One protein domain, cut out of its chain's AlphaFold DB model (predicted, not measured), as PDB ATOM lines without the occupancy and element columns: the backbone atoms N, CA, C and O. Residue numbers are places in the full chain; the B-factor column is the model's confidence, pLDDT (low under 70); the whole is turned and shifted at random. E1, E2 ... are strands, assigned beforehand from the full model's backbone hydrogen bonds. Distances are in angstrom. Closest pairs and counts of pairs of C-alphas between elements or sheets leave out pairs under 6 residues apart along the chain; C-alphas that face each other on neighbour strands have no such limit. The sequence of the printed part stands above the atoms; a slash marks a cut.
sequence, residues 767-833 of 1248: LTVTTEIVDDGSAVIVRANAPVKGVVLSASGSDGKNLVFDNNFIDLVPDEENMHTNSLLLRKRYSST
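Overview. This is residues 767 to 833 of the 1248 residues of the protein "Zn(2)-C6 fungal-type domain-containing protein" of Fusarium oxysporum (strain Fo5176) (UniProt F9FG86). There is little regular structure: a small sheet of E1, E2 and E5 has a short hairpin, E3 and E4, near one end of E2, and long unnamed stretches make up much of the rest. From the hairpin, the link of residues 792 to 809 folds back, and its residues 804 to 805 pair with 828 to 829 of E5. The printed part has 67 residues, 23 in five named strands, with no named helix: all strand, compact, radius of gyration of the C-alphas 12.4 A, spans 35 by 24 by 15 A.

Along the chain. E1, residues 769 to 774, begins at C-alpha (156.543, 177.493, 87.553) and spans 16.5 A. E2, 779 to 784, spans 17.2 A. E3 is 788 to 791, E4 810 to 812. E5, 826 to 829, ends at C-alpha (149.050, 158.583, 77.734).

Arrangement. E1 and E2 form an antiparallel hairpin; N 772 and O 781 are 2.9 A apart. E5 is antiparallel to E2, with N 826 and O 780 at 2.9 A. In the antiparallel hairpin E3 and E4, N 791 and O 810 are 2.9 A apart. The closest C-alphas of E2 and E4, Ala 784 and Leu 812, are 6.3 A apart.

Size, cuts and confidence. The farthest C-alphas, Ala 786 and Thr 833, are 37.1 A apart. The printed part has no cut. The links E3 to E4 and E4 to E5 are long. Model pLDDT is under 70 at 797, 799 to 801 and 817 to 833.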
ATOM      1  N   LEU A 767     157.413 185.207  89.416       94.50
ATOM      2  CA  LEU A 767     156.637 184.017  89.108       94.50
ATOM      3  C   LEU A 767     157.518 182.903  88.532       94.50
ATOM      4  O   LEU A 767     158.072 183.000  87.438       94.50
ATOM      5  N   THR A 768     157.561 181.794  89.259       93.25
ATOM      6  CA  THR A 768     158.321 180.595  88.935       93.25
ATOM      7  C   THR A 768     157.379 179.397  88.905       93.25
ATOM      8  O   THR A 768     156.827 179.005  89.935       93.25
ATOM      9  N   VAL A 769     157.223 178.787  87.727       91.56
ATOM     10  CA  VAL A 769     156.543 177.493  87.553       91.56
ATOM     11  C   VAL A 769     157.603 176.398  87.452       91.56
ATOM     12  O   VAL A 769     158.543 176.517  86.668       91.56
ATOM     13  N   THR A 770     157.456 175.326  88.229       90.38
ATOM     14  CA  THR A 770     158.363 174.166  88.206       90.38
ATOM     15  C   THR A 770     157.614 172.890  87.847       90.38
ATOM     16  O   THR A 770     156.420 172.750  88.126       90.38
ATOM     17  N   THR A 771     158.321 171.952  87.216       88.81
ATOM     18  CA  THR A 771     157.795 170.640  86.832       88.81
ATOM     19  C   THR A 771     158.709 169.524  87.327       88.81
ATOM     20  O   THR A 771     159.933 169.629  87.279       88.81
ATOM     21  N   GLU A 772     158.104 168.438  87.799       87.44
ATOM     22  CA  GLU A 772     158.794 167.240  88.276       87.44
ATOM     23  C   GLU A 772     158.199 166.016  87.570       87.44
ATOM     24  O   GLU A 772     156.985 165.816  87.581       87.44
ATOM     25  N   ILE A 773     159.043 165.209  86.925       86.31
ATOM     26  CA  ILE A 773     158.613 163.992  86.227       86.31
ATOM     27  C   ILE A 773     158.681 162.821  87.210       86.31
ATOM     28  O   ILE A 773     159.752 162.511  87.728       86.31
ATOM     29  N   VAL A 774     157.546 162.156  87.433       85.38
ATOM     30  CA  VAL A 774     157.378 161.082  88.427       85.38
ATOM     31  C   VAL A 774     156.752 159.828  87.796       85.38
ATOM     32  O   VAL A 774     156.555 159.764  86.578       85.38
ATOM     33  N   ASP A 775     156.489 158.798  88.607       81.06
ATOM     34  CA  ASP A 775     155.900 157.513  88.196       81.06
ATOM     35  C   ASP A 775     156.583 156.900  86.949       81.06
ATOM     36  O   ASP A 775     155.934 156.645  85.933       81.06
ATOM     37  N   ASP A 776     157.912 156.732  86.985       79.94
ATOM     38  CA  ASP A 776     158.753 156.241  85.872       79.94
ATOM     39  C   ASP A 776     158.574 157.005  84.534       79.94
ATOM     40  O   ASP A 776     158.773 156.465  83.441       79.94
ATOM     41  N   GLY A 777     158.196 158.287  84.595       73.69
ATOM     42  CA  GLY A 777     157.911 159.107  83.414       73.69
ATOM     43  C   GLY A 777     156.499 158.931  82.854       73.69
ATOM     44  O   GLY A 777     156.253 159.282  81.694       73.69
ATOM     45  N   SER A 778     155.580 158.382  83.655       80.44
ATOM     46  CA  SER A 778     154.152 158.290  83.341       80.44
ATOM     47  C   SER A 778     153.302 159.404  83.960       80.44
ATOM     48  O   SER A 778     152.154 159.538  83.546       80.44
ATOM     49  N   ALA A 779     153.839 160.247  84.852       84.94
ATOM     50  CA  ALA A 779     153.150 161.442  85.351       84.94
ATOM     51  C   ALA A 779     154.086 162.655  85.520       84.94
ATOM     52  O   ALA A 779     155.309 162.517  85.580       84.94
ATOM     53  N   VAL A 780     153.499 163.851  85.594       85.31
ATOM     54  CA  VAL A 780     154.195 165.119  85.867       85.31
ATOM     55  C   VAL A 780     153.470 165.862  86.989       85.31
ATOM     56  O   VAL A 780     152.252 166.017  86.923       85.31
ATOM     57  N   ILE A 781     154.210 166.329  87.993       88.00
ATOM     58  CA  ILE A 781     153.739 167.283  89.007       88.00
ATOM     59  C   ILE A 781     154.109 168.691  88.529       88.00
ATOM     60  O   ILE A 781     155.219 168.904  88.037       88.00
ATOM     61  N   VAL A 782     153.195 169.653  88.677       90.06
ATOM     62  CA  VAL A 782     153.401 171.066  88.320       90.06
ATOM     63  C   VAL A 782     153.125 171.933  89.548       90.06
ATOM     64  O   VAL A 782     152.114 171.730  90.214       90.06
ATOM     65  N   ARG A 783     154.012 172.887  89.846       91.12
ATOM     66  CA  ARG A 783     153.941 173.776  91.022       91.12
ATOM     67  C   ARG A 783     154.192 175.228  90.617       91.12
ATOM     68  O   ARG A 783     154.933 175.467  89.663       91.12
ATOM     69  N   ALA A 784     153.669 176.187  91.380       93.50
ATOM     70  CA  ALA A 784     153.986 177.610  91.237       93.50
ATOM     71  C   ALA A 784     154.146 178.300  92.604       93.50
ATOM     72  O   ALA A 784     153.488 177.920  93.569       93.50
ATOM     73  N   ASN A 785     155.012 179.316  92.684       94.31
ATOM     74  CA  ASN A 785     155.226 180.122  93.900       94.31
ATOM     75  C   ASN A 785     154.208 181.268  94.082       94.31
ATOM     76  O   ASN A 785     154.090 181.812  95.176       94.31
ATOM     77  N   ALA A 786     153.470 181.618  93.029       95.94
ATOM     78  CA  ALA A 786     152.354 182.560  93.024       95.94
ATOM     79  C   ALA A 786     151.223 182.002  92.129       95.94
ATOM     80  O   ALA A 786     151.483 181.084  91.344       95.94
ATOM     81  N   PRO A 787     149.974 182.500  92.226       97.00
ATOM     82  CA  PRO A 787     148.882 182.060  91.358       97.00
ATOM     83  C   PRO A 787     149.201 182.200  89.860       97.00
ATOM     84  O   PRO A 787     149.734 183.221  89.427       97.00
ATOM     85  N   VAL A 788     148.821 181.204  89.051       95.50
ATOM     86  CA  VAL A 788     148.996 181.209  87.583       95.50
ATOM     87  C   VAL A 788     147.735 180.722  86.897       95.50
ATOM     88  O   VAL A 788     147.168 179.714  87.313       95.50
ATOM     89  N   LYS A 789     147.318 181.397  85.824       95.56
ATOM     90  CA  LYS A 789     146.124 181.042  85.052       95.56
ATOM     91  C   LYS A 789     146.460 180.294  83.758       95.56
ATOM     92  O   LYS A 789     147.372 180.697  83.040       95.56
ATOM     93  N   GLY A 790     145.688 179.254  83.436       94.56
ATOM     94  CA  GLY A 790     145.669 178.610  82.118       94.56
ATOM     95  C   GLY A 790     146.928 177.829  81.727       94.56
ATOM     96  O   GLY A 790     147.229 177.733  80.540       94.56
ATOM     97  N   VAL A 791     147.683 177.265  82.679       94.75
ATOM     98  CA  VAL A 791     148.951 176.573  82.380       94.75
ATOM     99  C   VAL A 791     148.710 175.359  81.477       94.75
ATOM    100  O   VAL A 791     148.052 174.396  81.874       94.75
ATOM    101  N   VAL A 792     149.269 175.399  80.264       93.38
ATOM    102  CA  VAL A 792     149.238 174.300  79.289       93.38
ATOM    103  C   VAL A 792     150.583 173.583  79.274       93.38
ATOM    104  O   VAL A 792     151.607 174.181  78.941       93.38
ATOM    105  N   LEU A 793     150.584 172.282  79.570       90.38
ATOM    106  CA  LEU A 793     151.729 171.426  79.273       90.38
ATOM    107  C   LEU A 793     151.694 170.974  77.811       90.38
ATOM    108  O   LEU A 793     150.658 170.560  77.289       90.38
ATOM    109  N   SER A 794     152.863 170.979  77.176       86.88
ATOM    110  CA  SER A 794     153.115 170.312  75.900       86.88
ATOM    111  C   SER A 794     154.497 169.662  75.935       86.88
ATOM    112  O   SER A 794     155.419 170.162  76.578       86.88
ATOM    113  N   ALA A 795     154.620 168.504  75.294       83.94
ATOM    114  CA  ALA A 795     155.861 167.751  75.163       83.94
ATOM    115  C   ALA A 795     155.702 166.729  74.030       83.94
ATOM    116  O   ALA A 795     154.588 166.270  73.768       83.94
ATOM    117  N   SER A 796     156.805 166.343  73.390       77.88
ATOM    118  CA  SER A 796     156.807 165.366  72.293       77.88
ATOM    119  C   SER A 796     157.385 164.016  72.733       77.88
ATOM    120  O   SER A 796     158.280 163.943  73.577       77.88
ATOM    121  N   GLY A 797     156.868 162.930  72.163       69.81
ATOM    122  CA  GLY A 797     157.416 161.586  72.294       69.81
ATOM    123  C   GLY A 797     158.672 161.378  71.446       69.81
ATOM    124  O   GLY A 797     159.009 162.177  70.572       69.81
ATOM    125  N   SER A 798     159.355 160.251  71.664       70.88
ATOM    126  CA  SER A 798     160.505 159.822  70.848       70.88
ATOM    127  C   SER A 798     160.138 159.462  69.400       70.88
ATOM    128  O   SER A 798     161.021 159.198  68.591       70.88
ATOM    129  N   ASP A 799     158.843 159.404  69.092       65.25
ATOM    130  CA  ASP A 799     158.239 159.231  67.770       65.25
ATOM    131  C   ASP A 799     157.824 160.566  67.117       65.25
ATOM    132  O   ASP A 799     157.251 160.560  66.031       65.25
ATOM    133  N   GLY A 800     158.094 161.708  67.762       67.19
ATOM    134  CA  GLY A 800     157.760 163.044  67.255       67.19
ATOM    135  C   GLY A 800     156.288 163.447  67.402       67.19
ATOM    136  O   GLY A 800     155.911 164.526  66.946       67.19
ATOM    137  N   LYS A 801     155.448 162.621  68.039       66.88
ATOM    138  CA  LYS A 801     154.045 162.959  68.328       66.88
ATOM    139  C   LYS A 801     153.916 163.762  69.616       66.88
ATOM    140  O   LYS A 801     154.692 163.553  70.550       66.88
ATOM    141  N   ASN A 802     152.900 164.614  69.715       74.25
ATOM    142  CA  ASN A 802     152.534 165.235  70.986       74.25
ATOM    143  C   ASN A 802     152.095 164.187  72.018       74.25
ATOM    144  O   ASN A 802     151.472 163.171  71.698       74.25
ATOM    145  N   LEU A 803     152.432 164.445  73.278       81.50
ATOM    146  CA  LEU A 803     152.028 163.633  74.417       81.50
ATOM    147  C   LEU A 803     150.679 164.120  74.945       81.50
ATOM    148  O   LEU A 803     150.521 165.299  75.257       81.50
ATOM    149  N   VAL A 804     149.720 163.203  75.071       80.25
ATOM    150  CA  VAL A 804     148.397 163.504  75.629       80.25
ATOM    151  C   VAL A 804     148.453 163.338  77.146       80.25
ATOM    152  O   VAL A 804     148.852 162.283  77.649       80.25
ATOM    153  N   PHE A 805     148.044 164.376  77.870       87.25
ATOM    154  CA  PHE A 805     147.911 164.360  79.324       87.25
ATOM    155  C   PHE A 805     146.456 164.060  79.713       87.25
ATOM    156  O   PHE A 805     145.533 164.509  79.039       87.25
ATOM    157  N   ASP A 806     146.224 163.333  80.810       88.06
ATOM    158  CA  ASP A 806     144.864 163.036  81.305       88.06
ATOM    159  C   ASP A 806     144.061 164.301  81.692       88.06
ATOM    160  O   ASP A 806     142.825 164.270  81.712       88.06
ATOM    161  N   ASN A 807     144.760 165.407  81.974       90.62
ATOM    162  CA  ASN A 807     144.230 166.740  82.253       90.62
ATOM    163  C   ASN A 807     145.237 167.810  81.762       90.62
ATOM    164  O   ASN A 807     146.437 167.540  81.728       90.62
ATOM    165  N   ASN A 808     144.776 169.003  81.377       93.38
ATOM    166  CA  ASN A 808     145.618 170.110  80.888       93.38
ATOM    167  C   ASN A 808     144.877 171.462  81.020       93.38
ATOM    168  O   ASN A 808     143.713 171.464  81.420       93.38
ATOM    169  N   PHE A 809     145.524 172.593  80.701       95.25
ATOM    170  CA  PHE A 809     145.002 173.962  80.892       95.25
ATOM    171  C   PHE A 809     144.518 174.192  82.333       95.25
ATOM    172  O   PHE A 809     143.330 174.054  82.635       95.25
ATOM    173  N   ILE A 810     145.455 174.436  83.251       92.88
ATOM    174  CA  ILE A 810     145.193 174.379  84.695       92.88
ATOM    175  C   ILE A 810     145.644 175.659  85.392       92.88
ATOM    176  O   ILE A 810     146.764 176.129  85.202       92.88
ATOM    177  N   ASP A 811     144.770 176.180  86.247       95.25
ATOM    178  CA  ASP A 811     145.089 177.277  87.152       95.25
ATOM    179  C   ASP A 811     145.805 176.714  88.386       95.25
ATOM    180  O   ASP A 811     145.250 175.851  89.076       95.25
ATOM    181  N   LEU A 812     147.021 177.187  88.658       94.50
ATOM    182  CA  LEU A 812     147.862 176.790  89.793       94.50
ATOM    183  C   LEU A 812     147.748 177.825  90.915       94.50
ATOM    184  O   LEU A 812     147.677 179.022  90.631       94.50
ATOM    185  N   VAL A 813     147.803 177.391  92.177       94.00
ATOM    186  CA  VAL A 813     148.015 178.289  93.325       94.00
ATOM    187  C   VAL A 813     149.128 177.761  94.246       94.00
ATOM    188  O   VAL A 813     149.479 176.581  94.160       94.00
ATOM    189  N   PRO A 814     149.713 178.610  95.112       91.56
ATOM    190  CA  PRO A 814     150.740 178.188  96.065       91.56
ATOM    191  C   PRO A 814     150.252 177.134  97.067       91.56
ATOM    192  O   PRO A 814     149.054 176.943  97.275       91.56
ATOM    193  N   ASP A 815     151.209 176.457  97.701       79.25
ATOM    194  CA  ASP A 815     151.010 175.403  98.710       79.25
ATOM    195  C   ASP A 815     150.220 174.153  98.238       79.25
ATOM    196  O   ASP A 815     149.891 173.283  99.048       79.25
ATOM    197  N   GLU A 816     149.941 174.002  96.937       79.75
ATOM    198  CA  GLU A 816     149.352 172.785  96.353       79.75
ATOM    199  C   GLU A 816     150.392 171.672  96.125       79.75
ATOM    200  O   GLU A 816     150.676 171.267  94.997       79.75
ATOM    201  N   GLU A 817     150.927 171.119  97.216       53.22
ATOM    202  CA  GLU A 817     151.713 169.879  97.190       53.22
ATOM    203  C   GLU A 817     151.009 168.730  97.928       53.22
ATOM    204  O   GLU A 817     150.799 168.787  99.135       53.22
ATOM    205  N   ASN A 818     150.693 167.662  97.186       36.16
ATOM    206  CA  ASN A 818     150.384 166.307  97.666       36.16
ATOM    207  C   ASN A 818     149.556 166.176  98.966       36.16
ATOM    208  O   ASN A 818     150.083 165.871 100.037       36.16
ATOM    209  N   MET A 819     148.228 166.177  98.825       30.83
ATOM    210  CA  MET A 819     147.404 165.227  99.583       30.83
ATOM    211  C   MET A 819     147.052 164.055  98.667       30.83
ATOM    212  O   MET A 819     146.746 164.259  97.496       30.83
ATOM    213  N   HIS A 820     147.123 162.825  99.184       32.38
ATOM    214  CA  HIS A 820     146.806 161.634  98.395       32.38
ATOM    215  C   HIS A 820     145.372 161.698  97.844       32.38
ATOM    216  O   HIS A 820     144.466 162.144  98.542       32.38
ATOM    217  N   THR A 821     145.196 161.177  96.622       30.66
ATOM    218  CA  THR A 821     144.056 161.355  95.693       30.66
ATOM    219  C   THR A 821     144.037 162.702  94.944       30.66
ATOM    220  O   THR A 821     143.960 163.781  95.518       30.66
ATOM    221  N   ASN A 822     144.131 162.604  93.613       34.03
ATOM    222  CA  ASN A 822     143.884 163.640  92.593       34.03
ATOM    223  C   ASN A 822     144.591 165.010  92.715       34.03
ATOM    224  O   ASN A 822     144.213 165.964  92.032       34.03
ATOM    225  N   SER A 823     145.684 165.113  93.475       31.45
ATOM    226  CA  SER A 823     146.578 166.278  93.457       31.45
ATOM    227  C   SER A 823     147.449 166.329  92.187       31.45
ATOM    228  O   SER A 823     148.546 165.779  92.160       31.45
ATOM    229  N   LEU A 824     146.945 166.990  91.135       45.03
ATOM    230  CA  LEU A 824     147.685 167.557  89.982       45.03
ATOM    231  C   LEU A 824     148.680 166.651  89.205       45.03
ATOM    232  O   LEU A 824     149.450 167.143  88.385       45.03
ATOM    233  N   LEU A 825     148.633 165.328  89.396       42.62
ATOM    234  CA  LEU A 825     149.450 164.341  88.680       42.62
ATOM    235  C   LEU A 825     149.002 164.197  87.219       42.62
ATOM    236  O   LEU A 825     148.083 163.438  86.898       42.62
ATOM    237  N   LEU A 826     149.672 164.906  86.311       48.06
ATOM    238  CA  LEU A 826     149.350 164.898  84.885       48.06
ATOM    239  C   LEU A 826     149.909 163.646  84.217       48.06
ATOM    240  O   LEU A 826     151.039 163.612  83.726       48.06
ATOM    241  N   ARG A 827     149.093 162.588  84.232       46.19
ATOM    242  CA  ARG A 827     149.423 161.296  83.634       46.19
ATOM    243  C   ARG A 827     149.525 161.379  82.115       46.19
ATOM    244  O   ARG A 827     148.632 161.884  81.437       46.19
ATOM    245  N   LYS A 828     150.626 160.848  81.594       40.09
ATOM    246  CA  LYS A 828     151.002 160.778  80.183       40.09
ATOM    247  C   LYS A 828     150.418 159.519  79.545       40.09
ATOM    248  O   LYS A 828     150.900 158.412  79.799       40.09
ATOM    249  N   ARG A 829     149.456 159.672  78.634       40.75
ATOM    250  CA  ARG A 829     149.050 158.583  77.734       40.75
ATOM    251  C   ARG A 829     150.016 158.513  76.552       40.75
ATOM    252  O   ARG A 829     150.163 159.463  75.787       40.75
ATOM    253  N   TYR A 830     150.671 157.366  76.384       33.00
ATOM    254  CA  TYR A 830     151.464 157.087  75.185       33.00
ATOM    255  C   TYR A 830     150.531 156.768  74.009       33.00
ATOM    256  O   TYR A 830     149.804 155.773  74.048       33.00
ATOM    257  N   SER A 831     150.595 157.572  72.941       34.84
ATOM    258  CA  SER A 831     149.812 157.410  71.700       34.84
ATOM    259  C   SER A 831     150.343 156.269  70.802       34.84
ATOM    260  O   SER A 831     150.639 156.453  69.616       34.84
ATOM    261  N   SER A 832     150.546 155.086  71.403       32.91
ATOM    262  CA  SER A 832     150.950 153.835  70.731       32.91
ATOM    263  C   SER A 832     150.946 152.571  71.628       32.91
ATOM    264  O   SER A 832     151.661 151.614  71.327       32.91
ATOM    265  N   THR A 833     150.118 152.482  72.684       30.73
ATOM    266  CA  THR A 833     149.927 151.191  73.391       30.73
ATOM    267  C   THR A 833     148.493 150.910  73.842       30.73
ATOM    268  O   THR A 833     148.005 151.500  74.803       30.73
TER     269      THR A 833